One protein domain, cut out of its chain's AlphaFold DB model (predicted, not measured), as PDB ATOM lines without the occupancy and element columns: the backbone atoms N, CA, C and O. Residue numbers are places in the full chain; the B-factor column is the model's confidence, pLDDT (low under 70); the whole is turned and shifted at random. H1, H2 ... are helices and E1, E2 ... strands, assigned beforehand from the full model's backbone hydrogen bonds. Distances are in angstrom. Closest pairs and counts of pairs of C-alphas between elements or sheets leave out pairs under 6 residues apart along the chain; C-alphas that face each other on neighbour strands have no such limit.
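What this domain is: This is residues 152 to 232 of the 238 residues of an uncharacterized protein of Hevea brasiliensis (UniProt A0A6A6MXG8). Little regular structure is seen here: a short ribbon of two parallel strands, E1 and E2, with a long loop, residues 164 to 182, on one side and two helices on the other. H1 is near the strands, and H2 packs on H1. The 81 printed residues hold E1, E2, H1 and H2 in that order, a mixed class with 29 residues in named elements. The whole is compact, radius of gyration of the C-alphas 12.9 A, spanning 34 by 32 by 21 A.

How they stand to each other: E1, residues 160 to 163, and E2, residues 183 to 186, are parallel neighbours at 19 degrees; N 185 and O 161 are within hydrogen-bond range at 2.9 A. The closest C-alphas of E2 and H1, residues 194 to 201, are those of Leu 185 and Ala 201, 6.9 A apart. H1 and H2, residues 218 to 230, touch, closest at the C-alphas of Lys 195 and Glu 223, 6.1 A; they run the same way at a tilt of 37 degrees, only just steep. H2 is apart from E1 and E2. In H1 and H2 every O i to N i+4 pair is within hydrogen-bond range.

Where its parts are: E1 begins at C-alpha 160 (-15.170, 5.923, 8.418) and is 9.7 A long; E2 is 9.0 A, H1 10.6 A. H2, 18.3 A, ends at C-alpha 230 (-0.487, 10.860, 19.010).

The domain as a whole: The C-alphas of Lys 169 and Leu 208, the two farthest apart, are 35.8 A apart. The printed part has no cut. The links E1 to E2 and H1 to H2 are long. The pLDDT is under 70 at residues 152 to 154, 165 to 173 and 181 to 194.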
ATOM      1  N   SER A 152     -24.621   1.422  13.099       69.06
ATOM      2  CA  SER A 152     -25.629   1.917  12.138       69.06
ATOM      3  C   SER A 152     -24.989   2.776  11.039       69.06
ATOM      4  O   SER A 152     -25.372   3.925  10.805       69.06
ATOM      5  N   ALA A 153     -23.937   2.228  10.421       67.50
ATOM      6  CA  ALA A 153     -23.083   2.927   9.460       67.50
ATOM      7  C   ALA A 153     -23.846   3.424   8.217       67.50
ATOM      8  O   ALA A 153     -23.490   4.451   7.649       67.50
ATOM      9  N   ASP A 154     -24.948   2.755   7.866       65.94
ATOM     10  CA  ASP A 154     -25.911   3.166   6.841       65.94
ATOM     11  C   ASP A 154     -26.500   4.570   7.087       65.94
ATOM     12  O   ASP A 154     -26.918   5.237   6.140       65.94
ATOM     13  N   ARG A 155     -26.508   5.036   8.347       70.31
ATOM     14  CA  ARG A 155     -27.177   6.271   8.807       70.31
ATOM     15  C   ARG A 155     -26.223   7.326   9.365       70.31
ATOM     16  O   ARG A 155     -26.688   8.355   9.851       70.31
ATOM     17  N   ARG A 156     -24.911   7.070   9.360       72.06
ATOM     18  CA  ARG A 156     -23.914   7.872  10.084       72.06
ATOM     19  C   ARG A 156     -22.702   8.221   9.227       72.06
ATOM     20  O   ARG A 156     -21.772   7.432   9.078       72.06
ATOM     21  N   SER A 157     -22.692   9.455   8.726       74.75
ATOM     22  CA  SER A 157     -21.604  10.027   7.918       74.75
ATOM     23  C   SER A 157     -20.301  10.284   8.691       74.75
ATOM     24  O   SER A 157     -19.263  10.528   8.073       74.75
ATOM     25  N   ASP A 158     -20.332  10.213  10.026       76.38
ATOM     26  CA  ASP A 158     -19.161  10.336  10.897       76.38
ATOM     27  C   ASP A 158     -18.381   9.015  11.067       76.38
ATOM     28  O   ASP A 158     -17.223   9.030  11.486       76.38
ATOM     29  N   VAL A 159     -18.956   7.873  10.669       79.88
ATOM     30  CA  VAL A 159     -18.257   6.579  10.661       79.88
ATOM     31  C   VAL A 159     -17.408   6.452   9.386       79.88
ATOM     32  O   VAL A 159     -17.873   6.680   8.269       79.88
ATOM     33  N   ARG A 160     -16.131   6.070   9.530       80.62
ATOM     34  CA  ARG A 160     -15.170   5.923   8.418       80.62
ATOM     35  C   ARG A 160     -14.495   4.547   8.472       80.62
ATOM     36  O   ARG A 160     -14.058   4.129   9.542       80.62
ATOM     37  N   LEU A 161     -14.366   3.851   7.335       81.06
ATOM     38  CA  LEU A 161     -13.732   2.522   7.269       81.06
ATOM     39  C   LEU A 161     -12.372   2.584   6.569       81.06
ATOM     40  O   LEU A 161     -12.286   2.799   5.363       81.06
ATOM     41  N   TYR A 162     -11.309   2.291   7.309       80.62
ATOM     42  CA  TYR A 162      -9.952   2.203   6.774       80.62
ATOM     43  C   TYR A 162      -9.598   0.737   6.494       80.62
ATOM     44  O   TYR A 162      -9.173   0.010   7.391       80.62
ATOM     45  N   TYR A 163      -9.788   0.276   5.252       76.94
ATOM     46  CA  TYR A 163      -9.484  -1.111   4.871       76.94
ATOM     47  C   TYR A 163      -8.075  -1.205   4.267       76.94
ATOM     48  O   TYR A 163      -7.815  -0.709   3.169       76.94
ATOM     49  N   GLY A 164      -7.160  -1.881   4.969       72.19
ATOM     50  CA  GLY A 164      -5.813  -2.188   4.480       72.19
ATOM     51  C   GLY A 164      -5.702  -3.597   3.893       72.19
ATOM     52  O   GLY A 164      -5.760  -4.582   4.626       72.19
ATOM     53  N   ALA A 165      -5.469  -3.706   2.584       68.06
ATOM     54  CA  ALA A 165      -5.252  -4.976   1.882       68.06
ATOM     55  C   ALA A 165      -4.040  -4.901   0.938       68.06
ATOM     56  O   ALA A 165      -3.661  -3.830   0.474       68.06
ATOM     57  N   ARG A 166      -3.415  -6.052   0.644       63.06
ATOM     58  CA  ARG A 166      -2.188  -6.122  -0.183       63.06
ATOM     59  C   ARG A 166      -2.423  -5.889  -1.682       63.06
ATOM     60  O   ARG A 166      -1.514  -5.449  -2.367       63.06
ATOM     61  N   ASN A 167      -3.615  -6.200  -2.183       60.19
ATOM     62  CA  ASN A 167      -4.081  -5.958  -3.555       60.19
ATOM     63  C   ASN A 167      -5.625  -6.008  -3.586       60.19
ATOM     64  O   ASN A 167      -6.245  -6.537  -2.658       60.19
ATOM     65  N   LEU A 168      -6.258  -5.444  -4.624       63.84
ATOM     66  CA  LEU A 168      -7.728  -5.364  -4.736       63.84
ATOM     67  C   LEU A 168      -8.393  -6.747  -4.677       63.84
ATOM     68  O   LEU A 168      -9.311  -6.964  -3.894       63.84
ATOM     69  N   LYS A 169      -7.849  -7.737  -5.394       62.84
ATOM     70  CA  LYS A 169      -8.382  -9.113  -5.452       62.84
ATOM     71  C   LYS A 169      -8.406  -9.877  -4.107       62.84
ATOM     72  O   LYS A 169      -8.939 -10.978  -4.070       62.84
ATOM     73  N   ARG A 170      -7.841  -9.332  -3.016       61.50
ATOM     74  CA  ARG A 170      -7.810  -9.953  -1.668       61.50
ATOM     75  C   ARG A 170      -8.552  -9.145  -0.595       61.50
ATOM     76  O   ARG A 170      -8.398  -9.417   0.592       61.50
ATOM     77  N   MET A 171      -9.323  -8.137  -0.992       67.75
ATOM     78  CA  MET A 171     -10.199  -7.389  -0.091       67.75
ATOM     79  C   MET A 171     -11.572  -8.064  -0.039       67.75
ATOM     80  O   MET A 171     -12.210  -8.254  -1.076       67.75
ATOM     81  N   ALA A 172     -12.010  -8.461   1.156       68.44
ATOM     82  CA  ALA A 172     -13.331  -9.049   1.350       68.44
ATOM     83  C   ALA A 172     -14.430  -7.990   1.142       68.44
ATOM     84  O   ALA A 172     -14.187  -6.798   1.329       68.44
ATOM     85  N   TYR A 173     -15.638  -8.440   0.791       69.75
ATOM     86  CA  TYR A 173     -16.859  -7.623   0.717       69.75
ATOM     87  C   TYR A 173     -16.881  -6.461  -0.286       69.75
ATOM     88  O   TYR A 173     -17.631  -5.503  -0.100       69.75
ATOM     89  N   GLN A 174     -16.084  -6.506  -1.353       72.44
ATOM     90  CA  GLN A 174     -16.079  -5.437  -2.363       72.44
ATOM     91  C   GLN A 174     -17.450  -5.218  -3.030       72.44
ATOM     92  O   GLN A 174     -17.730  -4.120  -3.506       72.44
ATOM     93  N   ASP A 175     -18.301  -6.243  -3.016       71.25
ATOM     94  CA  ASP A 175     -19.728  -6.217  -3.329       71.25
ATOM     95  C   ASP A 175     -20.544  -5.366  -2.332       71.25
ATOM     96  O   ASP A 175     -21.271  -4.468  -2.752       71.25
ATOM     97  N   ARG A 176     -20.356  -5.574  -1.019       72.19
ATOM     98  CA  ARG A 176     -21.085  -4.891   0.077       72.19
ATOM     99  C   ARG A 176     -20.667  -3.440   0.306       72.19
ATOM    100  O   ARG A 176     -21.356  -2.707   1.006       72.19
ATOM    101  N   PHE A 177     -19.537  -3.004  -0.252       75.00
ATOM    102  CA  PHE A 177     -19.042  -1.631  -0.070       75.00
ATOM    103  C   PHE A 177     -19.999  -0.559  -0.613       75.00
ATOM    104  O   PHE A 177     -19.880   0.596  -0.217       75.00
ATOM    105  N   LYS A 178     -20.936  -0.929  -1.498       72.19
ATOM    106  CA  LYS A 178     -22.053  -0.066  -1.913       72.19
ATOM    107  C   LYS A 178     -23.091   0.070  -0.794       72.19
ATOM    108  O   LYS A 178     -23.450   1.182  -0.427       72.19
ATOM    109  N   ASP A 179     -23.512  -1.061  -0.232       71.25
ATOM    110  CA  ASP A 179     -24.576  -1.174   0.773       71.25
ATOM    111  C   ASP A 179     -24.261  -0.412   2.069       71.25
ATOM    112  O   ASP A 179     -25.158   0.103   2.727       71.25
ATOM    113  N   TRP A 180     -22.985  -0.362   2.462       70.25
ATOM    114  CA  TRP A 180     -22.578   0.185   3.759       70.25
ATOM    115  C   TRP A 180     -22.513   1.718   3.822       70.25
ATOM    116  O   TRP A 180     -22.334   2.241   4.916       70.25
ATOM    117  N   ASN A 181     -22.616   2.435   2.692       57.72
ATOM    118  CA  ASN A 181     -22.548   3.909   2.596       57.72
ATOM    119  C   ASN A 181     -21.309   4.570   3.265       57.72
ATOM    120  O   ASN A 181     -21.274   5.770   3.529       57.72
ATOM    121  N   LEU A 182     -20.272   3.780   3.557       62.31
ATOM    122  CA  LEU A 182     -19.096   4.215   4.303       62.31
ATOM    123  C   LEU A 182     -18.064   4.895   3.404       62.31
ATOM    124  O   LEU A 182     -17.800   4.463   2.280       62.31
ATOM    125  N   LEU A 183     -17.347   5.866   3.975       53.72
ATOM    126  CA  LEU A 183     -16.077   6.342   3.427       53.72
ATOM    127  C   LEU A 183     -15.012   5.240   3.578       53.72
ATOM    128  O   LEU A 183     -14.229   5.227   4.531       53.72
ATOM    129  N   VAL A 184     -15.022   4.278   2.647       58.03
ATOM    130  CA  VAL A 184     -14.054   3.175   2.581       58.03
ATOM    131  C   VAL A 184     -12.738   3.692   2.004       58.03
ATOM    132  O   VAL A 184     -12.487   3.627   0.797       58.03
ATOM    133  N   LEU A 185     -11.875   4.204   2.875       57.06
ATOM    134  CA  LEU A 185     -10.527   4.634   2.522       57.06
ATOM    135  C   LEU A 185      -9.646   3.395   2.322       57.06
ATOM    136  O   LEU A 185      -9.070   2.829   3.253       57.06
ATOM    137  N   ARG A 186      -9.601   2.949   1.062       59.78
ATOM    138  CA  ARG A 186      -8.837   1.789   0.588       59.78
ATOM    139  C   ARG A 186      -7.338   2.101   0.650       59.78
ATOM    140  O   ARG A 186      -6.815   2.800  -0.217       59.78
ATOM    141  N   LEU A 187      -6.634   1.573   1.650       53.75
ATOM    142  CA  LEU A 187      -5.213   1.865   1.883       53.75
ATOM    143  C   LEU A 187      -4.302   1.045   0.948       53.75
ATOM    144  O   LEU A 187      -3.592   0.139   1.389       53.75
ATOM    145  N   TYR A 188      -4.340   1.350  -0.353       54.59
ATOM    146  CA  TYR A 188      -3.541   0.671  -1.375       54.59
ATOM    147  C   TYR A 188      -2.195   1.326  -1.655       54.59
ATOM    148  O   TYR A 188      -2.134   2.498  -2.006       54.59
ATOM    149  N   GLN A 189      -1.155   0.488  -1.585       40.94
ATOM    150  CA  GLN A 189       0.047   0.401  -2.436       40.94
ATOM    151  C   GLN A 189       0.917   1.649  -2.711       40.94
ATOM    152  O   GLN A 189       2.022   1.484  -3.211       40.94
ATOM    153  N   TYR A 190       0.529   2.863  -2.317       41.69
ATOM    154  CA  TYR A 190       1.366   4.065  -2.448       41.69
ATOM    155  C   TYR A 190       2.443   4.176  -1.349       41.69
ATOM    156  O   TYR A 190       3.267   5.085  -1.360       41.69
ATOM    157  N   TYR A 191       2.446   3.256  -0.376       45.75
ATOM    158  CA  TYR A 191       3.362   3.273   0.764       45.75
ATOM    159  C   TYR A 191       3.886   1.876   1.086       45.75
ATOM    160  O   TYR A 191       3.109   0.934   1.251       45.75
ATOM    161  N   HIS A 192       5.204   1.770   1.281       54.41
ATOM    162  CA  HIS A 192       5.850   0.566   1.816       54.41
ATOM    163  C   HIS A 192       5.396   0.238   3.255       54.41
ATOM    164  O   HIS A 192       5.496  -0.911   3.679       54.41
ATOM    165  N   SER A 193       4.860   1.217   4.000       67.00
ATOM    166  CA  SER A 193       4.298   1.027   5.342       67.00
ATOM    167  C   SER A 193       2.796   1.334   5.390       67.00
ATOM    168  O   SER A 193       2.325   2.378   4.935       67.00
ATOM    169  N   GLN A 194       2.025   0.431   6.006       67.75
ATOM    170  CA  GLN A 194       0.583   0.631   6.210       67.75
ATOM    171  C   GLN A 194       0.321   1.797   7.184       67.75
ATOM    172  O   GLN A 194      -0.646   2.539   7.007       67.75
ATOM    173  N   LYS A 195       1.255   2.030   8.122       73.62
ATOM    174  CA  LYS A 195       1.349   3.214   8.987       73.62
ATOM    175  C   LYS A 195       1.268   4.538   8.216       73.62
ATOM    176  O   LYS A 195       0.448   5.387   8.557       73.62
ATOM    177  N   ALA A 196       2.069   4.720   7.161       72.94
ATOM    178  CA  ALA A 196       2.065   5.959   6.375       72.94
ATOM    179  C   ALA A 196       0.776   6.131   5.555       72.94
ATOM    180  O   ALA A 196       0.264   7.246   5.455       72.94
ATOM    181  N   ALA A 197       0.218   5.031   5.035       73.62
ATOM    182  CA  ALA A 197      -1.067   5.049   4.339       73.62
ATOM    183  C   ALA A 197      -2.204   5.521   5.260       73.62
ATOM    184  O   ALA A 197      -2.944   6.432   4.896       73.62
ATOM    185  N   PHE A 198      -2.307   4.960   6.472       81.19
ATOM    186  CA  PHE A 198      -3.298   5.399   7.456       81.19
ATOM    187  C   PHE A 198      -3.061   6.851   7.894       81.19
ATOM    188  O   PHE A 198      -3.986   7.655   7.837       81.19
ATOM    189  N   SER A 199      -1.821   7.222   8.239       81.94
ATOM    190  CA  SER A 199      -1.508   8.571   8.742       81.94
ATOM    191  C   SER A 199      -1.810   9.699   7.744       81.94
ATOM    192  O   SER A 199      -2.073  10.821   8.159       81.94
ATOM    193  N   ARG A 200      -1.796   9.411   6.433       77.50
ATOM    194  CA  ARG A 200      -2.157  10.371   5.371       77.50
ATOM    195  C   ARG A 200      -3.631  10.318   4.959       77.50
ATOM    196  O   ARG A 200      -4.138  11.296   4.424       77.50
ATOM    197  N   ALA A 201      -4.310   9.190   5.170       76.25
ATOM    198  CA  ALA A 201      -5.722   9.023   4.827       76.25
ATOM    199  C   ALA A 201      -6.677   9.417   5.966       76.25
ATOM    200  O   ALA A 201      -7.845   9.701   5.700       76.25
ATOM    201  N   LYS A 202      -6.213   9.393   7.224       81.25
ATOM    202  CA  LYS A 202      -7.038   9.669   8.405       81.25
ATOM    203  C   LYS A 202      -7.720  11.040   8.317       81.25
ATOM    204  O   LYS A 202      -7.093  12.050   8.010       81.25
ATOM    205  N   LYS A 203      -9.013  11.062   8.630       78.56
ATOM    206  CA  LYS A 203      -9.809  12.272   8.861       78.56
ATOM    207  C   LYS A 203     -10.460  12.140  10.232       78.56
ATOM    208  O   LYS A 203     -11.397  11.354  10.390       78.56
ATOM    209  N   ILE A 204      -9.874  12.821  11.213       82.81
ATOM    210  CA  ILE A 204     -10.259  12.797  12.627       82.81
ATOM    211  C   ILE A 204     -10.517  14.246  13.025       82.81
ATOM    212  O   ILE A 204      -9.606  14.977  13.395       82.81
ATOM    213  N   ASP A 205     -11.766  14.669  12.870       79.12
ATOM    214  CA  ASP A 205     -12.156  16.080  12.950       79.12
ATOM    215  C   ASP A 205     -12.295  16.559  14.414       79.12
ATOM    216  O   ASP A 205     -12.219  17.750  14.698       79.12
ATOM    217  N   SER A 206     -12.442  15.621  15.359       85.69
ATOM    218  CA  SER A 206     -12.356  15.858  16.807       85.69
ATOM    219  C   SER A 206     -11.781  14.624  17.526       85.69
ATOM    220  O   SER A 206     -12.519  13.670  17.789       85.69
ATOM    221  N   PRO A 207     -10.472  14.601  17.854       85.62
ATOM    222  CA  PRO A 207      -9.821  13.442  18.476       85.62
ATOM    223  C   PRO A 207     -10.405  13.049  19.841       85.62
ATOM    224  O   PRO A 207     -10.530  11.865  20.142       85.62
ATOM    225  N   LEU A 208     -10.844  14.030  20.637       85.06
ATOM    226  CA  LEU A 208     -11.459  13.794  21.948       85.06
ATOM    227  C   LEU A 208     -12.833  13.114  21.845       85.06
ATOM    228  O   LEU A 208     -13.200  12.328  22.723       85.06
ATOM    229  N   ALA A 209     -13.598  13.402  20.786       83.75
ATOM    230  CA  ALA A 209     -14.891  12.771  20.522       83.75
ATOM    231  C   ALA A 209     -14.749  11.418  19.805       83.75
ATOM    232  O   ALA A 209     -15.579  10.533  20.013       83.75
ATOM    233  N   ALA A 210     -13.695  11.251  19.004       86.94
ATOM    234  CA  ALA A 210     -13.435  10.047  18.231       86.94
ATOM    235  C   ALA A 210     -13.273   8.785  19.096       86.94
ATOM    236  O   ALA A 210     -12.838   8.819  20.250       86.94
ATOM    237  N   GLY A 211     -13.593   7.653  18.477       86.69
ATOM    238  CA  GLY A 211     -13.226   6.316  18.920       86.69
ATOM    239  C   GLY A 211     -12.929   5.448  17.700       86.69
ATOM    240  O   GLY A 211     -13.387   5.738  16.592       86.69
ATOM    241  N   ALA A 212     -12.143   4.400  17.894       88.06
ATOM    242  CA  ALA A 212     -11.774   3.426  16.883       88.06
ATOM    243  C   ALA A 212     -12.134   2.011  17.354       88.06
ATOM    244  O   ALA A 212     -12.393   1.775  18.529       88.06
ATOM    245  N   VAL A 213     -12.154   1.068  16.413       85.50
ATOM    246  CA  VAL A 213     -12.092  -0.367  16.712       85.50
ATOM    247  C   VAL A 213     -11.144  -1.000  15.708       85.50
ATOM    248  O   VAL A 213     -11.391  -0.966  14.499       85.50
ATOM    249  N   LEU A 214     -10.048  -1.575  16.198       82.62
ATOM    250  CA  LEU A 214      -9.003  -2.142  15.350       82.62
ATOM    251  C   LEU A 214      -9.136  -3.668  15.239       82.62
ATOM    252  O   LEU A 214      -9.109  -4.392  16.230       82.62
ATOM    253  N   CYS A 215      -9.217  -4.187  14.009       74.19
ATOM    254  CA  CYS A 215      -9.151  -5.625  13.736       74.19
ATOM    255  C   CYS A 215      -8.152  -5.893  12.606       74.19
ATOM    256  O   CYS A 215      -8.291  -5.366  11.502       74.19
ATOM    257  N   GLY A 216      -7.123  -6.700  12.871       73.12
ATOM    258  CA  GLY A 216      -6.048  -6.940  11.911       73.12
ATOM    259  C   GLY A 216      -4.865  -7.701  12.503       73.12
ATOM    260  O   GLY A 216      -5.001  -8.474  13.449       73.12
ATOM    261  N   ARG A 217      -3.676  -7.496  11.928       70.88
ATOM    262  CA  ARG A 217      -2.420  -8.042  12.470       70.88
ATOM    263  C   ARG A 217      -1.978  -7.202  13.667       70.88
ATOM    264  O   ARG A 217      -1.987  -5.985  13.545       70.88
ATOM    265  N   LYS A 218      -1.530  -7.841  14.757       74.06
ATOM    266  CA  LYS A 218      -1.113  -7.183  16.014       74.06
ATOM    267  C   LYS A 218      -0.252  -5.924  15.779       74.06
ATOM    268  O   LYS A 218      -0.703  -4.836  16.105       74.06
ATOM    269  N   GLN A 219       0.875  -6.060  15.073       75.56
ATOM    270  CA  GLN A 219       1.754  -4.938  14.700       75.56
ATOM    271  C   GLN A 219       1.016  -3.781  13.997       75.56
ATOM    272  O   GLN A 219       1.263  -2.619  14.290       75.56
ATOM    273  N   MET A 220       0.097  -4.078  13.070       74.56
ATOM    274  CA  MET A 220      -0.661  -3.047  12.350       74.56
ATOM    275  C   MET A 220      -1.665  -2.338  13.268       74.56
ATOM    276  O   MET A 220      -1.885  -1.144  13.102       74.56
ATOM    277  N   ALA A 221      -2.259  -3.051  14.231       82.12
ATOM    278  CA  ALA A 221      -3.093  -2.427  15.252       82.12
ATOM    279  C   ALA A 221      -2.242  -1.513  16.149       82.12
ATOM    280  O   ALA A 221      -2.562  -0.340  16.270       82.12
ATOM    281  N   GLU A 222      -1.106  -1.993  16.661       86.06
ATOM    282  CA  GLU A 222      -0.177  -1.217  17.502       86.06
ATOM    283  C   GLU A 222       0.363   0.043  16.791       86.06
ATOM    284  O   GLU A 222       0.393   1.128  17.379       86.06
ATOM    285  N   GLU A 223       0.723  -0.064  15.506       86.12
ATOM    286  CA  GLU A 223       1.128   1.070  14.660       86.12
ATOM    287  C   GLU A 223       0.009   2.110  14.473       86.12
ATOM    288  O   GLU A 223       0.305   3.304  14.405       86.12
ATOM    289  N   VAL A 224      -1.256   1.676  14.393       86.81
ATOM    290  CA  VAL A 224      -2.430   2.554  14.235       86.81
ATOM    291  C   VAL A 224      -2.862   3.162  15.570       86.81
ATOM    292  O   VAL A 224      -3.075   4.370  15.618       86.81
ATOM    293  N   THR A 225      -2.899   2.395  16.667       89.31
ATOM    294  CA  THR A 225      -3.108   2.914  18.033       89.31
ATOM    295  C   THR A 225      -2.088   4.000  18.358       89.31
ATOM    296  O   THR A 225      -2.458   5.057  18.855       89.31
ATOM    297  N   SER A 226      -0.817   3.790  17.998       89.94
ATOM    298  CA  SER A 226       0.245   4.785  18.191       89.94
ATOM    299  C   SER A 226       0.004   6.088  17.418       89.94
ATOM    300  O   SER A 226       0.384   7.151  17.897       89.94
ATOM    301  N   ILE A 227      -0.620   6.030  16.234       90.19
ATOM    302  CA  ILE A 227      -1.021   7.235  15.488       90.19
ATOM    303  C   ILE A 227      -2.214   7.911  16.171       90.19
ATOM    304  O   ILE A 227      -2.158   9.105  16.429       90.19
ATOM    305  N   LEU A 228      -3.261   7.149  16.492       90.62
ATOM    306  CA  LEU A 228      -4.491   7.664  17.099       90.62
ATOM    307  C   LEU A 228      -4.229   8.363  18.443       90.62
ATOM    308  O   LEU A 228      -4.739   9.456  18.674       90.62
ATOM    309  N   VAL A 229      -3.388   7.775  19.298       92.56
ATOM    310  CA  VAL A 229      -2.990   8.382  20.580       92.56
ATOM    311  C   VAL A 229      -2.144   9.641  20.364       92.56
ATOM    312  O   VAL A 229      -2.346  10.627  21.067       92.56
ATOM    313  N   ALA A 230      -1.254   9.660  19.363       91.56
ATOM    314  CA  ALA A 230      -0.487  10.860  19.010       91.56
ATOM    315  C   ALA A 230      -1.360  11.995  18.433       91.56
ATOM    316  O   ALA A 230      -1.000  13.161  18.568       91.56
ATOM    317  N   ASP A 231      -2.514  11.668  17.843       88.56
ATOM    318  CA  ASP A 231      -3.529  12.641  17.412       88.56
ATOM    319  C   ASP A 231      -4.431  13.129  18.566       88.56
ATOM    320  O   ASP A 231      -5.254  14.017  18.362       88.56
ATOM    321  N   GLY A 232      -4.308  12.562  19.774       90.88
ATOM    322  CA  GLY A 232      -5.122  12.917  20.943       90.88
ATOM    323  C   GLY A 232      -6.398  12.086  21.137       90.88
ATOM    324  O   GLY A 232      -7.263  12.478  21.922       90.88
TER     325      GLY A 232